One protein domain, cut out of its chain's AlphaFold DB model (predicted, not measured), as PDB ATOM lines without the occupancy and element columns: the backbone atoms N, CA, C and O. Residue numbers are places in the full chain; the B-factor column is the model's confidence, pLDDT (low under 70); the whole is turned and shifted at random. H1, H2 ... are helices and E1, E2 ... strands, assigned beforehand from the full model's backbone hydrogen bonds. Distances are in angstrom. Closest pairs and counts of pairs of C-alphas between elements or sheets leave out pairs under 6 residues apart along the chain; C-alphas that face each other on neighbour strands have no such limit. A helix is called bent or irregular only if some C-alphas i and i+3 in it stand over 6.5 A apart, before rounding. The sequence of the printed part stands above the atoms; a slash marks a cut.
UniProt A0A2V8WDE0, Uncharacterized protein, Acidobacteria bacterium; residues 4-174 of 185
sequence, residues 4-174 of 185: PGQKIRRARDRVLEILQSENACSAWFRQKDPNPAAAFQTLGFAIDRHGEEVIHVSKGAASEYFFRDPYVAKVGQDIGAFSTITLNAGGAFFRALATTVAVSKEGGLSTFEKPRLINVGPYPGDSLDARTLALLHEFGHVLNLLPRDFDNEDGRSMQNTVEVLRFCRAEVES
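AT A GLANCE: This is residues 4 to 174 of the 185 residues of an uncharacterized protein of Acidobacteria bacterium (UniProt A0A2V8WDE0). A helical body with H4 at its core makes one end of this domain, and a strongly twisted sheet of two hairpins, E2 with E3 and E5 with E6, makes the other end with no helix on it. In the body H1 and H5 cross H4 steeply, H2 and H3 sit at the end away from the large sheet, and the short strand pair E1 and E4 lies over H4 on the side away from H5. Of the 171 residues printed, 95 are in named elements, of the mixed class, helices and strands: H1, H2, H3, E1 to E6, H4, H5 along the chain. The larger sheet is mixed, in the order E3, E2, E5, E6; E1 and E4 form a parallel sheet of two. The whole is compact, with a radius of gyration of the C-alphas of 16.6 A, and elongated, spanning 53 by 32 by 29 A.

IN THESE COORDINATES: Find C-alpha 4 at (157.219, 185.918, 108.009); from there H1 runs 24.4 A through residues 4 to 20. Next come H2, residues 24 to 29, 8.8 A, and H3, residues 36 to 41, 8.6 A. E1 is residues 44 to 48, 13.0 A. Look for E2 from C-alpha 54 at (175.031, 179.041, 107.823); it covers residues 54 to 59, 16.0 A, and E3 follows, residues 65 to 68, 9.9 A. E4 is residues 84 to 88, 12.8 A; E5 is residues 97 to 102, 15.9 A; E6 is residues 111 to 117, 17.9 A. H4, residues 128 to 142, is 21.0 A long. H5, residues 156 to 173, is 23.0 A long and ends at C-alpha 173, (159.316, 186.009, 86.501). H5 is irregular, with C-alphas 167 and 170 7.7 A apart, and has a kink of 75 degrees near residue 167.

HOW THE PARTS SIT: Begin at H1, the hub, which touches three helices. With residues 18 to 20 alone it touches H2, only at the corner by their link, where the C-alphas of Leu 19 and Ser 26 come closest at 4.7 A. With residues 16 to 20 alone it touches H3, closest at the C-alphas of Leu 19 and Ala 37, 5.1 A, at a shallow tilt of 25 degrees, opposite ways. It touches H4 closest at the C-alphas of Ala 11 and Thr 132, 5.0 A, at a steep tilt of 66 degrees, the same way. H4 touches H5 closest at the C-alphas of Asp 129 and Val 172, 5.7 A, at a steep tilt of 56 degrees, opposite ways. With residues 164 to 171 alone H5 touches H2, closest at the C-alphas of Cys 25 and Cys 168, 4.5 A. H1 and E1 are near each other, with 9 pairs of C-alphas within 10 A. E1 and E4 are parallel, with N 48 and O 87 at 2.8 A, within hydrogen-bond range. In the larger sheet, N 58 and O 66 of the antiparallel hairpin E2 and E3 are within that range at 3.0 A. N 55 and O 99 of parallel E2 and E5 are at 2.8 A, and N 113 and O 100 of the antiparallel hairpin E5 and E6 at 2.8 A. In H1, H2, H3 and H4 every O i to N i+4 pair is within hydrogen-bond range; in H5, 11 of 14 are.

THE WHOLE: Look for the two C-alphas farthest apart at Glu 22 and Gly 108, 54.7 A. The printed part has no cut. The long links are E3 to E4, 15 residues, and H4 to H5, 13 residues; in the first, residues 73 to 74 pair, antiparallel, with residues 86 to 87 of E4. The mean pLDDT of the printed part is 89.2; look for values under 70 at residues 60 to 63, 77 to 81, 103 to 109 and 150 to 154.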
ATOM      1  N   PRO A   4     157.046 187.218 108.672       90.50
ATOM      2  CA  PRO A   4     157.219 185.918 108.009       90.50
ATOM      3  C   PRO A   4     155.918 185.368 107.416       90.50
ATOM      4  O   PRO A   4     155.896 184.931 106.271       90.50
ATOM      5  N   GLY A   5     154.801 185.486 108.139       92.38
ATOM      6  CA  GLY A   5     153.500 185.037 107.645       92.38
ATOM      7  C   GLY A   5     153.053 185.785 106.385       92.38
ATOM      8  O   GLY A   5     152.477 185.184 105.485       92.38
ATOM      9  N   GLN A   6     153.343 187.088 106.281       95.12
ATOM     10  CA  GLN A   6     153.034 187.848 105.063       95.12
ATOM     11  C   GLN A   6     153.868 187.386 103.861       95.12
ATOM     12  O   GLN A   6     153.339 187.330 102.754       95.12
ATOM     13  N   LYS A   7     155.146 187.043 104.079       96.69
ATOM     14  CA  LYS A   7     156.034 186.495 103.041       96.69
ATOM     15  C   LYS A   7     155.510 185.151 102.518       96.69
ATOM     16  O   LYS A   7     155.398 184.994 101.307       96.69
ATOM     17  N   ILE A   8     155.105 184.249 103.419       97.19
ATOM     18  CA  ILE A   8     154.488 182.958 103.063       97.19
ATOM     19  C   ILE A   8     153.208 183.179 102.262       97.19
ATOM     20  O   ILE A   8     153.066 182.631 101.176       97.19
ATOM     21  N   ARG A   9     152.296 184.022 102.763       97.00
ATOM     22  CA  ARG A   9     151.017 184.288 102.094       97.00
ATOM     23  C   ARG A   9     151.219 184.811 100.673       97.00
ATOM     24  O   ARG A   9     150.632 184.264  99.758       97.00
ATOM     25  N   ARG A  10     152.091 185.805 100.477       96.88
ATOM     26  CA  ARG A  10     152.358 186.360  99.137       96.88
ATOM     27  C   ARG A  10     152.912 185.317  98.167       96.88
ATOM     28  O   ARG A  10     152.504 185.306  97.015       96.88
ATOM     29  N   ALA A  11     153.823 184.460  98.625       97.75
ATOM     30  CA  ALA A  11     154.349 183.376  97.799       97.75
ATOM     31  C   ALA A  11     153.263 182.338  97.473       97.75
ATOM     32  O   ALA A  11     153.145 181.917  96.328       97.75
ATOM     33  N   ARG A  12     152.419 181.981  98.450       97.69
ATOM     34  CA  ARG A  12     151.286 181.067  98.250       97.69
ATOM     35  C   ARG A  12     150.280 181.625  97.246       97.69
ATOM     36  O   ARG A  12     149.892 180.907  96.334       97.69
ATOM     37  N   ASP A  13     149.894 182.891  97.397       97.75
ATOM     38  CA  ASP A  13     148.981 183.579  96.477       97.75
ATOM     39  C   ASP A  13     149.553 183.558  95.055       97.75
ATOM     40  O   ASP A  13     148.837 183.256  94.102       97.75
ATOM     41  N   ARG A  14     150.865 183.794  94.925       97.88
ATOM     42  CA  ARG A  14     151.549 183.752  93.635       97.88
ATOM     43  C   ARG A  14     151.533 182.359  93.009       97.88
ATOM     44  O   ARG A  14     151.207 182.234  91.836       97.88
ATOM     45  N   VAL A  15     151.843 181.311  93.769       98.31
ATOM     46  CA  VAL A  15     151.777 179.928  93.263       98.31
ATOM     47  C   VAL A  15     150.356 179.560  92.843       98.31
ATOM     48  O   VAL A  15     150.169 178.976  91.779       98.31
ATOM     49  N   LEU A  16     149.348 179.931  93.634       98.38
ATOM     50  CA  LEU A  16     147.950 179.660  93.298       98.38
ATOM     51  C   LEU A  16     147.543 180.318  91.984       98.38
ATOM     52  O   LEU A  16     146.940 179.657  91.147       98.38
ATOM     53  N   GLU A  17     147.918 181.574  91.774       97.38
ATOM     54  CA  GLU A  17     147.665 182.272  90.516       97.38
ATOM     55  C   GLU A  17     148.295 181.549  89.314       97.38
ATOM     56  O   GLU A  17     147.636 181.366  88.286       97.38
ATOM     57  N   ILE A  18     149.541 181.084  89.459       97.94
ATOM     58  CA  ILE A  18     150.242 180.316  88.421       97.94
ATOM     59  C   ILE A  18     149.497 179.009  88.123       97.94
ATOM     60  O   ILE A  18     149.252 178.700  86.958       97.94
ATOM     61  N   LEU A  19     149.110 178.250  89.152       98.00
ATOM     62  CA  LEU A  19     148.463 176.940  88.996       98.00
ATOM     63  C   LEU A  19     147.008 177.032  88.499       98.00
ATOM     64  O   LEU A  19     146.527 176.111  87.834       98.00
ATOM     65  N   GLN A  20     146.307 178.123  88.818       97.12
ATOM     66  CA  GLN A  20     144.929 178.383  88.381       97.12
ATOM     67  C   GLN A  20     144.852 178.881  86.937       97.12
ATOM     68  O   GLN A  20     143.841 178.667  86.269       97.12
ATOM     69  N   SER A  21     145.909 179.524  86.446       95.31
ATOM     70  CA  SER A  21     145.972 180.024  85.075       95.31
ATOM     71  C   SER A  21     146.301 178.904  84.082       95.31
ATOM     72  O   SER A  21     146.846 177.856  84.441       95.31
ATOM     73  N   GLU A  22     145.977 179.101  82.807       96.12
ATOM     74  CA  GLU A  22     146.407 178.211  81.726       96.12
ATOM     75  C   GLU A  22     147.784 178.654  81.214       96.12
ATOM     76  O   GLU A  22     147.914 179.696  80.579       96.12
ATOM     77  N   ASN A  23     148.828 177.892  81.548       97.31
ATOM     78  CA  ASN A  23     150.212 178.159  81.156       97.31
ATOM     79  C   ASN A  23     151.038 176.858  81.182       97.31
ATOM     80  O   ASN A  23     150.551 175.798  81.582       97.31
ATOM     81  N   ALA A  24     152.305 176.937  80.769       98.00
ATOM     82  CA  ALA A  24     153.200 175.779  80.716       98.00
ATOM     83  C   ALA A  24     153.455 175.145  82.097       98.00
ATOM     84  O   ALA A  24     153.525 173.922  82.204       98.00
ATOM     85  N   CYS A  25     153.548 175.956  83.156       98.25
ATOM     86  CA  CYS A  25     153.769 175.475  84.519       98.25
ATOM     87  C   CYS A  25     152.574 174.656  85.019       98.25
ATOM     88  O   CYS A  25     152.730 173.512  85.440       98.25
ATOM     89  N   SER A  26     151.361 175.209  84.929       98.06
ATOM     90  CA  SER A  26     150.149 174.523  85.376       98.06
ATOM     91  C   SER A  26     149.847 173.288  84.529       98.06
ATOM     92  O   SER A  26     149.438 172.269  85.081       98.06
ATOM     93  N   ALA A  27     150.117 173.321  83.220       98.31
ATOM     94  CA  ALA A  27     150.014 172.151  82.351       98.31
ATOM     95  C   ALA A  27     150.988 171.030  82.750       98.31
ATOM     96  O   ALA A  27     150.616 169.858  82.722       98.31
ATOM     97  N   TRP A  28     152.213 171.373  83.156       98.44
ATOM     98  CA  TRP A  28     153.189 170.398  83.642       98.44
ATOM     99  C   TRP A  28     152.739 169.735  84.949       98.44
ATOM    100  O   TRP A  28     152.705 168.508  85.026       98.44
ATOM    101  N   PHE A  29     152.271 170.511  85.930       98.00
ATOM    102  CA  PHE A  29     151.699 169.956  87.165       98.00
ATOM    103  C   PHE A  29     150.447 169.098  86.915       98.00
ATOM    104  O   PHE A  29     150.255 168.077  87.581       98.00
ATOM    105  N   ARG A  30     149.635 169.452  85.907       97.69
ATOM    106  CA  ARG A  30     148.444 168.683  85.510       97.69
ATOM    107  C   ARG A  30     148.733 167.274  84.994       97.69
ATOM    108  O   ARG A  30     147.820 166.456  84.949       97.69
ATOM    109  N   GLN A  31     149.984 166.959  84.657       96.69
ATOM    110  CA  GLN A  31     150.384 165.594  84.295       96.69
ATOM    111  C   GLN A  31     150.289 164.619  85.478       96.69
ATOM    112  O   GLN A  31     150.187 163.413  85.257       96.69
ATOM    113  N   LYS A  32     150.339 165.124  86.720       94.94
ATOM    114  CA  LYS A  32     150.258 164.314  87.947       94.94
ATOM    115  C   LYS A  32     148.952 164.497  88.706       94.94
ATOM    116  O   LYS A  32     148.429 163.517  89.223       94.94
ATOM    117  N   ASP A  33     148.419 165.713  88.751       94.38
ATOM    118  CA  ASP A  33     147.169 166.018  89.447       94.38
ATOM    119  C   ASP A  33     146.245 166.829  88.528       94.38
ATOM    120  O   ASP A  33     146.646 167.906  88.098       94.38
ATOM    121  N   PRO A  34     145.014 166.382  88.218       94.94
ATOM    122  CA  PRO A  34     144.122 167.111  87.313       94.94
ATOM    123  C   PRO A  34     143.717 168.505  87.828       94.94
ATOM    124  O   PRO A  34     143.321 169.359  87.033       94.94
ATOM    125  N   ASN A  35     143.821 168.765  89.136       95.81
ATOM    126  CA  ASN A  35     143.561 170.056  89.763       95.81
ATOM    127  C   ASN A  35     144.669 170.427  90.775       95.81
ATOM    128  O   ASN A  35     144.435 170.481  91.991       95.81
ATOM    129  N   PRO A  36     145.870 170.788  90.285       96.38
ATOM    130  CA  PRO A  36     147.024 171.022  91.147       96.38
ATOM    131  C   PRO A  36     146.833 172.250  92.047       96.38
ATOM    132  O   PRO A  36     147.367 172.305  93.150       96.38
ATOM    133  N   ALA A  37     146.029 173.229  91.620       97.56
ATOM    134  CA  ALA A  37     145.691 174.379  92.448       97.56
ATOM    135  C   ALA A  37     144.906 173.962  93.701       97.56
ATOM    136  O   ALA A  37     145.239 174.416  94.795       97.56
ATOM    137  N   ALA A  38     143.902 173.087  93.569       96.31
ATOM    138  CA  ALA A  38     143.143 172.590  94.717       96.31
ATOM    139  C   ALA A  38     144.025 171.761  95.659       96.31
ATOM    140  O   ALA A  38     143.985 171.979  96.869       96.31
ATOM    141  N   ALA A  39     144.881 170.886  95.122       95.44
ATOM    142  CA  ALA A  39     145.841 170.138  95.931       95.44
ATOM    143  C   ALA A  39     146.781 171.077  96.710       95.44
ATOM    144  O   ALA A  39     146.899 170.956  97.931       95.44
ATOM    145  N   PHE A  40     147.357 172.089  96.053       96.81
ATOM    146  CA  PHE A  40     148.217 173.081  96.706       96.81
ATOM    147  C   PHE A  40     147.480 173.895  97.787       96.81
ATOM    148  O   PHE A  40     148.065 174.272  98.804       96.81
ATOM    149  N   GLN A  41     146.179 174.159  97.616       96.62
ATOM    150  CA  GLN A  41     145.376 174.855  98.630       96.62
ATOM    151  C   GLN A  41     145.279 174.080  99.946       96.62
ATOM    152  O   GLN A  41     145.167 174.731 100.989       96.62
ATOM    153  N   THR A  42     145.347 172.747  99.910       95.12
ATOM    154  CA  THR A  42     145.265 171.895 101.109       95.12
ATOM    155  C   THR A  42     146.526 171.920 101.969       95.12
ATOM    156  O   THR A  42     146.479 171.485 103.118       95.12
ATOM    157  N   LEU A  43     147.646 172.419 101.438       94.88
ATOM    158  CA  LEU A  43     148.937 172.330 102.110       94.88
ATOM    159  C   LEU A  43     149.009 173.198 103.367       94.88
ATOM    160  O   LEU A  43     148.613 174.370 103.381       94.88
ATOM    161  N   GLY A  44     149.592 172.615 104.411       94.44
ATOM    162  CA  GLY A  44     150.038 173.321 105.602       94.44
ATOM    163  C   GLY A  44     151.408 173.969 105.392       94.44
ATOM    164  O   GLY A  44     152.217 173.515 104.583       94.44
ATOM    165  N   PHE A  45     151.696 175.018 106.164       95.19
ATOM    166  CA  PHE A  45     153.007 175.668 106.176       95.19
ATOM    167  C   PHE A  45     153.493 175.839 107.611       95.19
ATOM    168  O   PHE A  45     152.822 176.474 108.428       95.19
ATOM    169  N   ALA A  46     154.681 175.315 107.896       94.69
ATOM    170  CA  ALA A  46     155.362 175.469 109.175       94.69
ATOM    171  C   ALA A  46     156.681 176.223 108.984       94.69
ATOM    172  O   ALA A  46     157.330 176.105 107.949       94.69
ATOM    173  N   ILE A  47     157.080 177.008 109.984       95.25
ATOM    174  CA  ILE A  47     158.396 177.656 110.005       95.25
ATOM    175  C   ILE A  47     159.276 176.875 110.970       95.25
ATOM    176  O   ILE A  47     158.969 176.813 112.162       95.25
ATOM    177  N   ASP A  48     160.381 176.343 110.465       94.75
ATOM    178  CA  ASP A  48     161.447 175.803 111.293       94.75
ATOM    179  C   ASP A  48     162.307 176.954 111.816       94.75
ATOM    180  O   ASP A  48     163.058 177.584 111.070       94.75
ATOM    181  N   ARG A  49     162.156 177.263 113.106       92.94
ATOM    182  CA  ARG A  49     162.899 178.336 113.786       92.94
ATOM    183  C   ARG A  49     164.320 177.929 114.173       92.94
ATOM    184  O   ARG A  49     165.067 178.789 114.623       92.94
ATOM    185  N   HIS A  50     164.651 176.650 114.033       91.75
ATOM    186  CA  HIS A  50     165.941 176.067 114.383       91.75
ATOM    187  C   HIS A  50     166.661 175.496 113.157       91.75
ATOM    188  O   HIS A  50     167.652 174.785 113.308       91.75
ATOM    189  N   GLY A  51     166.163 175.791 111.953       86.75
ATOM    190  CA  GLY A  51     166.818 175.402 110.715       86.75
ATOM    191  C   GLY A  51     168.198 176.047 110.575       86.75
ATOM    192  O   GLY A  51     168.495 177.080 111.178       86.75
ATOM    193  N   GLU A  52     169.052 175.405 109.781       87.81
ATOM    194  CA  GLU A  52     170.423 175.848 109.525       87.81
ATOM    195  C   GLU A  52     170.432 177.293 108.991       87.81
ATOM    196  O   GLU A  52     169.614 177.661 108.148       87.81
ATOM    197  N   GLU A  53     171.339 178.134 109.492       88.88
ATOM    198  CA  GLU A  53     171.444 179.544 109.071       88.88
ATOM    199  C   GLU A  53     172.784 179.873 108.400       88.88
ATOM    200  O   GLU A  53     173.052 181.036 108.075       88.88
ATOM    201  N   VAL A  54     173.648 178.868 108.253       88.38
ATOM    202  CA  VAL A  54     175.031 179.041 107.823       88.38
ATOM    203  C   VAL A  54     175.325 178.263 106.553       88.38
ATOM    204  O   VAL A  54     174.837 177.156 106.356       88.38
ATOM    205  N   ILE A  55     176.157 178.849 105.701       86.88
ATOM    206  CA  ILE A  55     176.725 178.159 104.549       86.88
ATOM    207  C   ILE A  55     177.918 177.365 105.050       86.88
ATOM    208  O   ILE A  55     178.884 177.947 105.552       86.88
ATOM    209  N   HIS A  56     177.866 176.051 104.895       86.62
ATOM    210  CA  HIS A  56     178.992 175.192 105.224       86.62
ATOM    211  C   HIS A  56     179.994 175.191 104.076       86.62
ATOM    212  O   HIS A  56     179.635 174.931 102.928       86.62
ATOM    213  N   VAL A  57     181.259 175.464 104.394       84.38
ATOM    214  CA  VAL A  57     182.362 175.400 103.432       84.38
ATOM    215  C   VAL A  57     183.229 174.202 103.751       84.38
ATOM    216  O   VAL A  57     183.761 174.088 104.858       84.38
ATOM    217  N   SER A  58     183.394 173.326 102.765       78.88
ATOM    218  CA  SER A  58     184.331 172.211 102.836       78.88
ATOM    219  C   SER A  58     185.402 172.331 101.754       78.88
ATOM    220  O   SER A  58     185.159 172.830 100.655       78.88
ATOM    221  N   LYS A  59     186.624 171.901 102.086       75.69
ATOM    222  CA  LYS A  59     187.768 171.930 101.170       75.69
ATOM    223  C   LYS A  59     187.941 170.574 100.480       75.69
ATOM    224  O   LYS A  59     188.104 169.538 101.139       75.69
ATOM    225  N   GLY A  60     187.919 170.589  99.152       68.06
ATOM    226  CA  GLY A  60     188.241 169.460  98.287       68.06
ATOM    227  C   GLY A  60     189.738 169.145  98.243       68.06
ATOM    228  O   GLY A  60     190.574 169.920  98.709       68.06
ATOM    229  N   ALA A  61     190.089 167.999  97.653       68.00
ATOM    230  CA  ALA A  61     191.479 167.544  97.532       68.00
ATOM    231  C   ALA A  61     192.346 168.448  96.628       68.00
ATOM    232  O   ALA A  61     193.556 168.520  96.815       68.00
ATOM    233  N   ALA A  62     191.735 169.179  95.687       68.31
ATOM    234  CA  ALA A  62     192.416 170.008  94.686       68.31
ATOM    235  C   ALA A  62     192.349 171.526  94.970       68.31
ATOM    236  O   ALA A  62     192.416 172.332  94.049       68.31
ATOM    237  N   SER A  63     192.200 171.939  96.235       64.81
ATOM    238  CA  SER A  63     191.941 173.345  96.628       64.81
ATOM    239  C   SER A  63     190.606 173.928  96.135       64.81
ATOM    240  O   SER A  63     190.402 175.139  96.194       64.81
ATOM    241  N   GLU A  64     189.684 173.072  95.702       75.44
ATOM    242  CA  GLU A  64     188.293 173.437  95.435       75.44
ATOM    243  C   GLU A  64     187.540 173.679  96.752       75.44
ATOM    244  O   GLU A  64     187.775 172.987  97.747       75.44
ATOM    245  N   TYR A  65     186.642 174.663  96.763       73.44
ATOM    246  CA  TYR A  65     185.754 174.940  97.890       73.44
ATOM    247  C   TYR A  65     184.331 174.549  97.514       73.44
ATOM    248  O   TYR A  65     183.791 175.059  96.532       73.44
ATOM    249  N   PHE A  66     183.713 173.695  98.323       79.12
ATOM    250  CA  PHE A  66     182.306 173.336  98.190       79.12
ATOM    251  C   PHE A  66     181.489 174.126  99.203       79.12
ATOM    252  O   PHE A  66     181.783 174.099 100.399       79.12
ATOM    253  N   PHE A  67     180.470 174.822  98.708       81.44
ATOM    254  CA  PHE A  67     179.539 175.608  99.508       81.44
ATOM    255  C   PHE A  67     178.217 174.857  99.587       81.44
ATOM    256  O   PHE A  67     177.620 174.541  98.558       81.44
ATOM    257  N   ARG A  68     177.764 174.577 100.805       85.56
ATOM    258  CA  ARG A  68     176.450 174.000 101.071       85.56
ATOM    259  C   ARG A  68     175.595 175.060 101.738       85.56
ATOM    260  O   ARG A  68     175.798 175.375 102.910       85.56
ATOM    261  N   ASP A  69     174.678 175.619 100.959       86.25
ATOM    262  CA  ASP A  69     173.692 176.573 101.450       86.25
ATOM    263  C   ASP A  69     172.706 175.879 102.402       86.25
ATOM    264  O   ASP A  69     172.397 174.697 102.207       86.25
ATOM    265  N   PRO A  70     172.151 176.613 103.386       88.38
ATOM    266  CA  PRO A  70     171.057 176.096 104.183       88.38
ATOM    267  C   PRO A  70     169.881 175.680 103.310       88.38
ATOM    268  O   PRO A  70     169.487 176.410 102.392       88.38
ATOM    269  N   TYR A  71     169.249 174.556 103.648       91.12
ATOM    270  CA  TYR A  71     168.029 174.147 102.956       91.12
ATOM    271  C   TYR A  71     166.966 175.250 103.047       91.12
ATOM    272  O   TYR A  71     166.845 175.963 104.047       91.12
ATOM    273  N   VAL A  72     166.189 175.405 101.983       93.31
ATOM    274  CA  VAL A  72     165.235 176.513 101.844       93.31
ATOM    275  C   VAL A  72     163.883 176.121 102.425       93.31
ATOM    276  O   VAL A  72     163.295 176.839 103.240       93.31
ATOM    277  N   ALA A  73     163.411 174.956 102.008       93.06
ATOM    278  CA  ALA A  73     162.188 174.320 102.444       93.06
ATOM    279  C   ALA A  73     162.377 172.798 102.379       93.06
ATOM    280  O   ALA A  73     163.372 172.318 101.840       93.06
ATOM    281  N   LYS A  74     161.466 172.058 103.006       90.31
ATOM    282  CA  LYS A  74     161.386 170.603 102.892       90.31
ATOM    283  C   LYS A  74     159.949 170.136 103.048       90.31
ATOM    284  O   LYS A  74     159.192 170.683 103.859       90.31
ATOM    285  N   VAL A  75     159.608 169.068 102.349       88.81
ATOM    286  CA  VAL A  75     158.362 168.324 102.520       88.81
ATOM    287  C   VAL A  75     158.627 166.832 102.360       88.81
ATOM    288  O   VAL A  75     159.561 166.419 101.676       88.81
ATOM    289  N   GLY A  76     157.821 166.003 103.021       71.88
ATOM    290  CA  GLY A  76     157.855 164.569 102.766       71.88
ATOM    291  C   GLY A  76     157.340 164.243 101.362       71.88
ATOM    292  O   GLY A  76     156.402 164.867 100.874       71.88
ATOM    293  N   GLN A  77     157.970 163.263 100.723       68.00
ATOM    294  CA  GLN A  77     157.603 162.782  99.389       68.00
ATOM    295  C   GLN A  77     156.289 162.007  99.424       68.00
ATOM    296  O   GLN A  77     156.094 161.221 100.351       68.00
ATOM    297  N   ASP A  78     155.452 162.178  98.396       62.00
ATOM    298  CA  ASP A  78     154.244 161.364  98.167       62.00
ATOM    299  C   ASP A  78     153.267 161.328  99.360       62.00
ATOM    300  O   ASP A  78     152.535 160.370  99.584       62.00
ATOM    301  N   ILE A  79     153.259 162.390 100.170       66.44
ATOM    302  CA  ILE A  79     152.306 162.527 101.283       66.44
ATOM    303  C   ILE A  79     150.944 163.023 100.765       66.44
ATOM    304  O   ILE A  79     149.926 162.874 101.438       66.44
ATOM    305  N   GLY A  80     150.904 163.573  99.545       66.56
ATOM    306  CA  GLY A  80     149.686 164.061  98.909       66.56
ATOM    307  C   GLY A  80     149.099 165.304  99.586       66.56
ATOM    308  O   GLY A  80     149.804 166.111 100.210       66.56
ATOM    309  N   ALA A  81     147.786 165.481  99.417       69.94
ATOM    310  CA  ALA A  81     147.024 166.575 100.010       69.94
ATOM    311  C   ALA A  81     147.191 166.627 101.541       69.94
ATOM    312  O   ALA A  81     147.411 165.610 102.192       69.94
ATOM    313  N   PHE A  82     147.060 167.823 102.120       80.56
ATOM    314  CA  PHE A  82     147.219 168.089 103.561       80.56
ATOM    315  C   PHE A  82     148.633 167.878 104.126       80.56
ATOM    316  O   PHE A  82     148.841 167.993 105.336       80.56
ATOM    317  N   SER A  83     149.630 167.634 103.271       88.00
ATOM    318  CA  SER A  83     151.032 167.661 103.682       88.00
ATOM    319  C   SER A  83     151.456 169.060 104.150       88.00
ATOM    320  O   SER A  83     150.848 170.080 103.817       88.00
ATOM    321  N   THR A  84     152.499 169.112 104.983       92.25
ATOM    322  CA  THR A  84     153.034 170.369 105.520       92.25
ATOM    323  C   THR A  84     154.409 170.654 104.939       92.25
ATOM    324  O   THR A  84     155.358 169.910 105.191       92.25
ATOM    325  N   ILE A  85     154.529 171.770 104.220       94.62
ATOM    326  CA  ILE A  85     155.821 172.301 103.791       94.62
ATOM    327  C   ILE A  85     156.467 173.010 104.984       94.62
ATOM    328  O   ILE A  85     155.901 173.941 105.567       94.62
ATOM    329  N   THR A  86     157.670 172.576 105.344       95.38
ATOM    330  CA  THR A  86     158.473 173.186 106.406       95.38
ATOM    331  C   THR A  86     159.479 174.154 105.798       95.38
ATOM    332  O   THR A  86     160.307 173.762 104.983       95.38
ATOM    333  N   LEU A  87     159.428 175.418 106.206       96.56
ATOM    334  CA  LEU A  87     160.255 176.504 105.682       96.56
ATOM    335  C   LEU A  87     161.368 176.840 106.674       96.56
ATOM    336  O   LEU A  87     161.081 177.133 107.836       96.56
ATOM    337  N   ASN A  88     162.621 176.844 106.224       95.19
ATOM    338  CA  ASN A  88     163.754 177.186 107.080       95.19
ATOM    339  C   ASN A  88     163.780 178.695 107.365       95.19
ATOM    340  O   ASN A  88     163.943 179.490 106.437       95.19
ATOM    341  N   ALA A  89     163.669 179.107 108.633       94.62
ATOM    342  CA  ALA A  89     163.768 180.514 109.031       94.62
ATOM    343  C   ALA A  89     165.130 181.158 108.697       94.62
ATOM    344  O   ALA A  89     165.183 182.368 108.451       94.62
ATOM    345  N   GLY A  90     166.202 180.362 108.677       93.06
ATOM    346  CA  GLY A  90     167.562 180.759 108.308       93.06
ATOM    347  C   GLY A  90     167.872 180.680 106.814       93.06
ATOM    348  O   GLY A  90     168.876 181.236 106.375       93.06
ATOM    349  N   GLY A  91     167.014 180.022 106.030       93.81
ATOM    350  CA  GLY A  91     167.258 179.737 104.619       93.81
ATOM    351  C   GLY A  91     166.812 180.842 103.658       93.81
ATOM    352  O   GLY A  91     166.210 181.858 104.037       93.81
ATOM    353  N   ALA A  92     167.047 180.601 102.364       95.69
ATOM    354  CA  ALA A  92     166.808 181.574 101.293       95.69
ATOM    355  C   ALA A  92     165.329 181.986 101.129       95.69
ATOM    356  O   ALA A  92     165.019 182.967 100.453       95.69
ATOM    357  N   PHE A  93     164.391 181.298 101.789       96.81
ATOM    358  CA  PHE A  93     162.985 181.696 101.811       96.81
ATOM    359  C   PHE A  93     162.777 183.037 102.540       96.81
ATOM    360  O   PHE A  93     161.931 183.849 102.148       96.81
ATOM    361  N   PHE A  94     163.546 183.291 103.605       96.62
ATOM    362  CA  PHE A  94     163.406 184.487 104.444       96.62
ATOM    363  C   PHE A  94     164.651 185.374 104.492       96.62
ATOM    364  O   PHE A  94     164.561 186.487 105.025       96.62
ATOM    365  N   ARG A  95     165.787 184.906 103.969       96.00
ATOM    366  CA  ARG A  95     167.069 185.611 104.017       96.00
ATOM    367  C   ARG A  95     167.709 185.722 102.640       96.00
ATOM    368  O   ARG A  95     167.644 184.793 101.852       96.00
ATOM    369  N   ALA A  96     168.342 186.863 102.380       94.94
ATOM    370  CA  ALA A  96     169.162 187.087 101.186       94.94
ATOM    371  C   ALA A  96     170.641 186.739 101.420       94.94
ATOM    372  O   ALA A  96     171.391 186.559 100.468       94.94
ATOM    373  N   LEU A  97     171.061 186.672 102.687       93.50
ATOM    374  CA  LEU A  97     172.435 186.424 103.106       93.50
ATOM    375  C   LEU A  97     172.461 185.351 104.195       93.50
ATOM    376  O   LEU A  97     171.601 185.356 105.081       93.50
ATOM    377  N   ALA A  98     173.486 184.507 104.169       91.50
ATOM    378  CA  ALA A  98     173.829 183.601 105.260       91.50
ATOM    379  C   ALA A  98     175.302 183.757 105.637       91.50
ATOM    380  O   ALA A  98     176.145 184.122 104.811       91.50
ATOM    381  N   THR A  99     175.601 183.512 106.911       89.50
ATOM    382  CA  THR A  99     176.978 183.536 107.412       89.50
ATOM    383  C   THR A  99     177.697 182.288 106.929       89.50
ATOM    384  O   THR A  99     177.123 181.207 106.918       89.50
ATOM    385  N   THR A 100     178.955 182.427 106.539       87.38
ATOM    386  CA  THR A 100     179.742 181.313 106.018       87.38
ATOM    387  C   THR A 100     180.571 180.708 107.148       87.38
ATOM    388  O   THR A 100     181.213 181.445 107.897       87.38
ATOM    389  N   VAL A 101     180.567 179.385 107.279       85.62
ATOM    390  CA  VAL A 101     181.346 178.647 108.277       85.62
ATOM    391  C   VAL A 101     182.224 177.632 107.558       85.62
ATOM    392  O   VAL A 101     181.727 176.662 106.984       85.62
ATOM    393  N   ALA A 102     183.538 177.849 107.597       78.69
ATOM    394  CA  ALA A 102     184.499 176.871 107.105       78.69
ATOM    395  C   ALA A 102     184.832 175.869 108.213       78.69
ATOM    396  O   ALA A 102     185.255 176.250 109.308       78.69
ATOM    397  N   VAL A 103     184.620 174.585 107.925       69.00
ATOM    398  CA  VAL A 103     184.920 173.489 108.853       69.00
ATOM    399  C   VAL A 103     186.233 172.840 108.418       69.00
ATOM    400  O   VAL A 103     186.333 172.295 107.317       69.00
ATOM    401  N   SER A 104     187.257 172.910 109.272       60.34
ATOM    402  CA  SER A 104     188.505 172.159 109.082       60.34
ATOM    403  C   SER A 104     188.214 170.660 109.209       60.34
ATOM    404  O   SER A 104     187.526 170.229 110.135       60.34
ATOM    405  N   LYS A 105     188.742 169.854 108.277       57.72
ATOM    406  CA  LYS A 105     188.572 168.391 108.288       57.72
ATOM    407  C   LYS A 105     189.237 167.725 109.501       57.72
ATOM    408  O   LYS A 105     188.846 166.618 109.851       57.72
ATOM    409  N   GLU A 106     190.196 168.380 110.159       58.12
ATOM    410  CA  GLU A 106     190.933 167.830 111.305       58.12
ATOM    411  C   GLU A 106     190.346 168.194 112.684       58.12
ATOM    412  O   GLU A 106     191.039 168.083 113.693       58.12
ATOM    413  N   GLY A 107     189.086 168.641 112.769       55.94
ATOM    414  CA  GLY A 107     188.471 169.004 114.057       55.94
ATOM    415  C   GLY A 107     189.008 170.313 114.655       55.94
ATOM    416  O   GLY A 107     188.871 170.549 115.855       55.94
ATOM    417  N   GLY A 108     189.627 171.160 113.824       60.00
ATOM    418  CA  GLY A 108     190.067 172.503 114.199       60.00
ATOM    419  C   GLY A 108     188.908 173.490 114.378       60.00
ATOM    420  O   GLY A 108     187.758 173.197 114.046       60.00
ATOM    421  N   LEU A 109     189.216 174.689 114.891       60.06
ATOM    422  CA  LEU A 109     188.222 175.756 115.061       60.06
ATOM    423  C   LEU A 109     187.500 176.052 113.740       60.06
ATOM    424  O   LEU A 109     188.136 176.295 112.715       60.06
ATOM    425  N   SER A 110     186.168 176.106 113.787       70.19
ATOM    426  CA  SER A 110     185.381 176.654 112.688       70.19
ATOM    427  C   SER A 110     185.649 178.150 112.557       70.19
ATOM    428  O   SER A 110     185.558 178.895 113.536       70.19
ATOM    429  N   THR A 111     185.962 178.605 111.347       77.38
ATOM    430  CA  THR A 111     186.155 180.030 111.069       77.38
ATOM    431  C   THR A 111     184.903 180.606 110.430       77.38
ATOM    432  O   THR A 111     184.440 180.120 109.396       77.38
ATOM    433  N   PHE A 112     184.370 181.662 111.041       80.06
ATOM    434  CA  PHE A 112     183.308 182.463 110.446       80.06
ATOM    435  C   PHE A 112     183.906 183.368 109.372       80.06
ATOM    436  O   PHE A 112     184.785 184.186 109.647       80.06
ATOM    437  N   GLU A 113     183.422 183.225 108.146       81.38
ATOM    438  CA  GLU A 113     183.789 184.085 107.030       81.38
ATOM    439  C   GLU A 113     182.686 185.111 106.741       81.38
ATOM    440  O   GLU A 113     181.616 185.129 107.357       81.38
ATOM    441  N   LYS A 114     182.949 185.995 105.772       84.19
ATOM    442  CA  LYS A 114     181.987 187.016 105.353       84.19
ATOM    443  C   LYS A 114     180.656 186.371 104.926       84.19
ATOM    444  O   LYS A 114     180.668 185.320 104.272       84.19
ATOM    445  N   PRO A 115     179.513 187.007 105.239       87.88
ATOM    446  CA  PRO A 115     178.225 186.573 104.721       87.88
ATOM    447  C   PRO A 115     178.219 186.538 103.193       87.88
ATOM    448  O   PRO A 115     178.798 187.415 102.544       87.88
ATOM    449  N   ARG A 116     177.545 185.542 102.621       90.75
ATOM    450  CA  ARG A 116     177.372 185.384 101.172       90.75
ATOM    451  C   ARG A 116     175.898 185.413 100.807       90.75
ATOM    452  O   ARG A 116     175.040 185.112 101.638       90.75
ATOM    453  N   LEU A 117     175.623 185.798  99.560       92.00
ATOM    454  CA  LEU A 117     174.287 185.699  98.982       92.00
ATOM    455  C   LEU A 117     173.880 184.231  98.904       92.00
ATOM    456  O   LEU A 117     174.656 183.413  98.416       92.00
ATOM    457  N   ILE A 118     172.664 183.944  99.356       93.25
ATOM    458  CA  ILE A 118     172.007 182.648  99.172       93.25
ATOM    459  C   ILE A 118     170.869 182.813  98.177       93.25
ATOM    460  O   ILE A 118     170.201 183.853  98.155       93.25
ATOM    461  N   ASN A 119     170.650 181.795  97.352       93.94
ATOM    462  CA  ASN A 119     169.704 181.858  96.244       93.94
ATOM    463  C   ASN A 119     168.756 180.659  96.250       93.94
ATOM    464  O   ASN A 119     169.032 179.619  96.842       93.94
ATOM    465  N   VAL A 120     167.642 180.803  95.537       94.38
ATOM    466  CA  VAL A 120     166.825 179.672  95.087       94.38
ATOM    467  C   VAL A 120     166.911 179.659  93.567       94.38
ATOM    468  O   VAL A 120     166.347 180.531  92.902       94.38
ATOM    469  N   GLY A 121     167.684 178.724  93.014       92.12
ATOM    470  CA  GLY A 121     168.058 178.757  91.600       92.12
ATOM    471  C   GLY A 121     168.729 180.095  91.235       92.12
ATOM    472  O   GLY A 121     169.689 180.485  91.900       92.12
ATOM    473  N   PRO A 122     168.244 180.825  90.210       95.19
ATOM    474  CA  PRO A 122     168.810 182.114  89.808       95.19
ATOM    475  C   PRO A 122     168.321 183.301  90.657       95.19
ATOM    476  O   PRO A 122     168.758 184.428  90.422       95.19
ATOM    477  N   TYR A 123     167.393 183.094  91.597       96.50
ATOM    478  CA  TYR A 123     166.729 184.191  92.299       96.50
ATOM    479  C   TYR A 123     167.364 184.465  93.666       96.50
ATOM    480  O   TYR A 123     167.509 183.528  94.460       96.50
ATOM    481  N   PRO A 124     167.660 185.739  93.996       96.12
ATOM    482  CA  PRO A 124     168.143 186.118  95.316       96.12
ATOM    483  C   PRO A 124     167.194 185.665  96.418       96.12
ATOM    484  O   PRO A 124     165.972 185.832  96.306       96.12
ATOM    485  N   GLY A 125     167.753 185.144  97.506       96.38
ATOM    486  CA  GLY A 125     166.992 184.819  98.698       96.38
ATOM    487  C   GLY A 125     166.203 186.023  99.222       96.38
ATOM    488  O   GLY A 125     166.517 187.185  98.965       96.38
ATOM    489  N   ASP A 126     165.118 185.747  99.935       97.00
ATOM    490  CA  ASP A 126     164.132 186.727 100.396       97.00
ATOM    491  C   ASP A 126     163.378 187.507  99.292       97.00
ATOM    492  O   ASP A 126     162.553 188.380  99.597       97.00
ATOM    493  N   SER A 127     163.573 187.180  98.013       97.44
ATOM    494  CA  SER A 127     162.735 187.694  96.923       97.44
ATOM    495  C   SER A 127     161.389 186.956  96.838       97.44
ATOM    496  O   SER A 127     161.184 185.907  97.451       97.44
ATOM    497  N   LEU A 128     160.412 187.524  96.121       97.31
ATOM    498  CA  LEU A 128     159.149 186.819  95.856       97.31
ATOM    499  C   LEU A 128     159.374 185.626  94.920       97.31
ATOM    500  O   LEU A 128     158.807 184.563  95.163       97.31
ATOM    501  N   ASP A 129     160.228 185.792  93.917       97.81
ATOM    502  CA  ASP A 129     160.522 184.790  92.893       97.81
ATOM    503  C   ASP A 129     161.201 183.568  93.521       97.81
ATOM    504  O   ASP A 129     160.756 182.442  93.316       97.81
ATOM    505  N   ALA A 130     162.174 183.792  94.414       97.75
ATOM    506  CA  ALA A 130     162.821 182.727  95.179       97.75
ATOM    507  C   ALA A 130     161.827 181.930  96.036       97.75
ATOM    508  O   ALA A 130     161.844 180.702  96.033       97.75
ATOM    509  N   ARG A 131     160.920 182.612  96.749       98.19
ATOM    510  CA  ARG A 131     159.894 181.934  97.558       98.19
ATOM    511  C   ARG A 131     158.895 181.178  96.692       98.19
ATOM    512  O   ARG A 131     158.504 180.077  97.052       98.19
ATOM    513  N   THR A 132     158.482 181.766  95.573       98.44
ATOM    514  CA  THR A 132     157.550 181.141  94.625       98.44
ATOM    515  C   THR A 132     158.168 179.874  94.044       98.44
ATOM    516  O   THR A 132     157.537 178.822  94.086       98.44
ATOM    517  N   LEU A 133     159.424 179.946  93.594       98.50
ATOM    518  CA  LEU A 133     160.168 178.796  93.093       98.50
ATOM    519  C   LEU A 133     160.336 177.714  94.164       98.50
ATOM    520  O   LEU A 133     160.079 176.550  93.877       98.50
ATOM    521  N   ALA A 134     160.688 178.089  95.399       97.69
ATOM    522  CA  ALA A 134     160.802 177.138  96.503       97.69
ATOM    523  C   ALA A 134     159.479 176.393  96.749       97.69
ATOM    524  O   ALA A 134     159.471 175.177  96.884       97.69
ATOM    525  N   LEU A 135     158.342 177.097  96.752       98.31
ATOM    526  CA  LEU A 135     157.042 176.452  96.946       98.31
ATOM    527  C   LEU A 135     156.636 175.552  95.771       98.31
ATOM    528  O   LEU A 135     156.061 174.494  96.010       98.31
ATOM    529  N   LEU A 136     156.929 175.943  94.525       98.31
ATOM    530  CA  LEU A 136     156.692 175.092  93.351       98.31
ATOM    531  C   LEU A 136     157.561 173.827  93.393       98.31
ATOM    532  O   LEU A 136     157.071 172.745  93.083       98.31
ATOM    533  N   HIS A 137     158.820 173.955  93.814       97.50
ATOM    534  CA  HIS A 137     159.739 172.833  94.000       97.50
ATOM    535  C   HIS A 137     159.206 171.834  95.027       97.50
ATOM    536  O   HIS A 137     158.991 170.671  94.695       97.50
ATOM    537  N   GLU A 138     158.894 172.289  96.242       95.81
ATOM    538  CA  GLU A 138     158.333 171.402  97.267       95.81
ATOM    539  C   GLU A 138     156.991 170.804  96.828       95.81
ATOM    540  O   GLU A 138     156.703 169.642  97.089       95.81
ATOM    541  N   PHE A 139     156.159 171.555  96.107       96.81
ATOM    542  CA  PHE A 139     154.906 171.004  95.602       96.81
ATOM    543  C   PHE A 139     155.115 169.913  94.539       96.81
ATOM    544  O   PHE A 139     154.363 168.939  94.503       96.81
ATOM    545  N   GLY A 140     156.170 170.017  93.726       95.94
ATOM    546  CA  GLY A 140     156.587 168.944  92.822       95.94
ATOM    547  C   GLY A 140     156.894 167.642  93.565       95.94
ATOM    548  O   GLY A 140     156.530 166.566  93.093       95.94
ATOM    549  N   HIS A 141     157.472 167.734  94.762       94.44
ATOM    550  CA  HIS A 141     157.706 166.587  95.645       94.44
ATOM    551  C   HIS A 141     156.428 166.020  96.257       94.44
ATOM    552  O   HIS A 141     156.272 164.801  96.344       94.44
ATOM    553  N   VAL A 142     155.488 166.886  96.646       93.62
ATOM    554  CA  VAL A 142     154.175 166.457  97.159       93.62
ATOM    555  C   VAL A 142     153.431 165.600  96.135       93.62
ATOM    556  O   VAL A 142     152.821 164.602  96.510       93.62
ATOM    557  N   LEU A 143     153.497 165.976  94.854       93.25
ATOM    558  CA  LEU A 143     152.816 165.284  93.756       93.25
ATOM    559  C   LEU A 143     153.645 164.168  93.106       93.25
ATOM    560  O   LEU A 143     153.222 163.611  92.090       93.25
ATOM    561  N   ASN A 144     154.834 163.866  93.641       91.62
ATOM    562  CA  ASN A 144     155.760 162.893  93.056       91.62
ATOM    563  C   ASN A 144     156.045 163.184  91.558       91.62
ATOM    564  O   ASN A 144     156.113 162.293  90.701       91.62
ATOM    565  N   LEU A 145     156.119 164.477  91.234       93.50
ATOM    566  CA  LEU A 145     156.504 165.019  89.932       93.50
ATOM    567  C   LEU A 145     158.027 165.163  89.836       93.50
ATOM    568  O   LEU A 145     158.591 165.011  88.755       93.50
ATOM    569  N   LEU A 146     158.676 165.428  90.970       93.25
ATOM    570  CA  LEU A 146     160.124 165.521  91.110       93.25
ATOM    571  C   LEU A 146     160.662 164.330  91.918       93.25
ATOM    572  O   LEU A 146     160.008 163.887  92.862       93.25
ATOM    573  N   PRO A 147     161.854 163.805  91.586       90.88
ATOM    574  CA  PRO A 147     162.508 162.777  92.386       90.88
ATOM    575  C   PRO A 147     163.021 163.343  93.719       90.88
ATOM    576  O   PRO A 147     163.498 164.471  93.786       90.88
ATOM    577  N   ARG A 148     163.020 162.518  94.768       88.25
ATOM    578  CA  ARG A 148     163.507 162.844  96.123       88.25
ATOM    579  C   ARG A 148     164.923 163.448  96.156       88.25
ATOM    580  O   ARG A 148     165.811 162.888  95.527       88.25
ATOM    581  N   ASP A 149     165.157 164.497  96.960       84.44
ATOM    582  CA  ASP A 149     166.421 165.269  96.987       84.44
ATOM    583  C   ASP A 149     166.927 165.743  98.379       84.44
ATOM    584  O   ASP A 149     167.687 166.709  98.447       84.44
ATOM    585  N   PHE A 150     166.561 165.053  99.470       64.56
ATOM    586  CA  PHE A 150     166.720 165.499 100.874       64.56
ATOM    587  C   PHE A 150     168.106 165.995 101.325       64.56
ATOM    588  O   PHE A 150     168.155 166.832 102.225       64.56
ATOM    589  N   ASP A 151     169.204 165.536 100.721       61.34
ATOM    590  CA  ASP A 151     170.540 165.785 101.283       61.34
ATOM    591  C   ASP A 151     171.370 166.810 100.491       61.34
ATOM    592  O   ASP A 151     172.376 167.306 100.993       61.34
ATOM    593  N   ASN A 152     170.938 167.183  99.277       60.62
ATOM    594  CA  ASN A 152     171.628 168.065  98.314       60.62
ATOM    595  C   ASN A 152     173.145 167.805  98.098       60.62
ATOM    596  O   ASN A 152     173.782 168.563  97.371       60.62
ATOM    597  N   GLU A 153     173.721 166.735  98.659       61.94
ATOM    598  CA  GLU A 153     175.139 166.375  98.505       61.94
ATOM    599  C   GLU A 153     175.469 166.024  97.047       61.94
ATOM    600  O   GLU A 153     176.508 166.427  96.532       61.94
ATOM    601  N   ASP A 154     174.522 165.399  96.340       66.44
ATOM    602  CA  ASP A 154     174.650 165.046  94.920       66.44
ATOM    603  C   ASP A 154     174.175 166.162  93.962       66.44
ATOM    604  O   ASP A 154     174.057 165.949  92.754       66.44
ATOM    605  N   GLY A 155     173.793 167.339  94.477       79.38
ATOM    606  CA  GLY A 155     173.240 168.441  93.673       79.38
ATOM    607  C   GLY A 155     171.850 168.173  93.070       79.38
ATOM    608  O   GLY A 155     171.370 168.932  92.224       79.38
ATOM    609  N   ARG A 156     171.174 167.100  93.500       85.44
ATOM    610  CA  ARG A 156     169.866 166.675  92.976       85.44
ATOM    611  C   ARG A 156     168.764 167.716  93.172       85.44
ATOM    612  O   ARG A 156     167.940 167.898  92.280       85.44
ATOM    613  N   SER A 157     168.775 168.443  94.289       88.12
ATOM    614  CA  SER A 157     167.796 169.512  94.524       88.12
ATOM    615  C   SER A 157     167.962 170.640  93.504       88.12
ATOM    616  O   SER A 157     166.980 171.110  92.934       88.12
ATOM    617  N   MET A 158     169.202 170.983  93.137       89.12
ATOM    618  CA  MET A 158     169.445 171.947  92.058       89.12
ATOM    619  C   MET A 158     168.949 171.448  90.695       89.12
ATOM    620  O   MET A 158     168.355 172.225  89.950       89.12
ATOM    621  N   GLN A 159     169.134 170.166  90.368       92.00
ATOM    622  CA  GLN A 159     168.608 169.580  89.125       92.00
ATOM    623  C   GLN A 159     167.076 169.645  89.071       92.00
ATOM    624  O   GLN A 159     166.504 170.053  88.061       92.00
ATOM    625  N   ASN A 160     166.414 169.325  90.181       94.25
ATOM    626  CA  ASN A 160     164.966 169.446  90.322       94.25
ATOM    627  C   ASN A 160     164.495 170.896  90.171       94.25
ATOM    628  O   ASN A 160     163.532 171.165  89.458       94.25
ATOM    629  N   THR A 161     165.208 171.849  90.773       95.31
ATOM    630  CA  THR A 161     164.918 173.276  90.605       95.31
ATOM    631  C   THR A 161     165.057 173.711  89.141       95.31
ATOM    632  O   THR A 161     164.234 174.483  88.646       95.31
ATOM    633  N   VAL A 162     166.062 173.206  88.415       96.25
ATOM    634  CA  VAL A 162     166.214 173.447  86.969       96.25
ATOM    635  C   VAL A 162     165.026 172.880  86.191       96.25
ATOM    636  O   VAL A 162     164.513 173.558  85.300       96.25
ATOM    637  N   GLU A 163     164.548 171.690  86.554       97.62
ATOM    638  CA  GLU A 163     163.379 171.075  85.921       97.62
ATOM    639  C   GLU A 163     162.097 171.885  86.167       97.62
ATOM    640  O   GLU A 163     161.360 172.164  85.224       97.62
ATOM    641  N   VAL A 164     161.869 172.376  87.390       98.12
ATOM    642  CA  VAL A 164     160.752 173.296  87.677       98.12
ATOM    643  C   VAL A 164     160.857 174.549  86.807       98.12
ATOM    644  O   VAL A 164     159.880 174.969  86.184       98.12
ATOM    645  N   LEU A 165     162.046 175.147  86.710       98.25
ATOM    646  CA  LEU A 165     162.265 176.346  85.900       98.25
ATOM    647  C   LEU A 165     162.062 176.108  84.405       98.25
ATOM    648  O   LEU A 165     161.631 177.033  83.717       98.25
ATOM    649  N   ARG A 166     162.314 174.895  83.903       98.19
ATOM    650  CA  ARG A 166     162.064 174.538  82.499       98.19
ATOM    651  C   ARG A 166     160.620 174.831  82.084       98.19
ATOM    652  O   ARG A 166     160.397 175.266  80.959       98.19
ATOM    653  N   PHE A 167     159.665 174.645  82.996       98.31
ATOM    654  CA  PHE A 167     158.240 174.879  82.744       98.31
ATOM    655  C   PHE A 167     157.709 176.172  83.357       98.31
ATOM    656  O   PHE A 167     156.817 176.805  82.794       98.31
ATOM    657  N   CYS A 168     158.236 176.566  84.515       98.31
ATOM    658  CA  CYS A 168     157.638 177.606  85.341       98.31
ATOM    659  C   CYS A 168     158.355 178.952  85.283       98.31
ATOM    660  O   CYS A 168     157.799 179.923  85.786       98.31
ATOM    661  N   ARG A 169     159.542 179.061  84.662       97.81
ATOM    662  CA  ARG A 169     160.339 180.305  84.679       97.81
ATOM    663  C   ARG A 169     159.548 181.529  84.223       97.81
ATOM    664  O   ARG A 169     159.551 182.533  84.926       97.81
ATOM    665  N   ALA A 170     158.855 181.429  83.087       97.25
ATOM    666  CA  ALA A 170     158.090 182.545  82.532       97.25
ATOM    667  C   ALA A 170     157.061 183.088  83.533       97.25
ATOM    668  O   ALA A 170     156.896 184.298  83.650       97.25
ATOM    669  N   GLU A 171     156.424 182.200  84.298       97.12
ATOM    670  CA  GLU A 171     155.441 182.588  85.301       97.12
ATOM    671  C   GLU A 171     156.069 182.991  86.630       97.12
ATOM    672  O   GLU A 171     155.581 183.906  87.280       97.12
ATOM    673  N   VAL A 172     157.182 182.396  87.048       96.56
ATOM    674  CA  VAL A 172     157.893 182.875  88.241       96.56
ATOM    675  C   VAL A 172     158.354 184.324  88.046       96.56
ATOM    676  O   VAL A 172     158.214 185.133  88.958       96.56
ATOM    677  N   GLU A 173     158.810 184.674  86.841       95.44
ATOM    678  CA  GLU A 173     159.316 186.009  86.501       95.44
ATOM    679  C   GLU A 173     158.222 186.987  86.047       95.44
ATOM    680  O   GLU A 173     158.475 188.196  85.939       95.44
ATOM    681  N   SER A 174     157.002 186.507  85.765       89.88
ATOM    682  CA  SER A 174     155.953 187.387  85.259       89.88
ATOM    683  C   SER A 174     155.517 188.377  86.342       89.88
ATOM    684  O   SER A 174     155.058 188.042  87.436       89.88
TER     685      SER A 174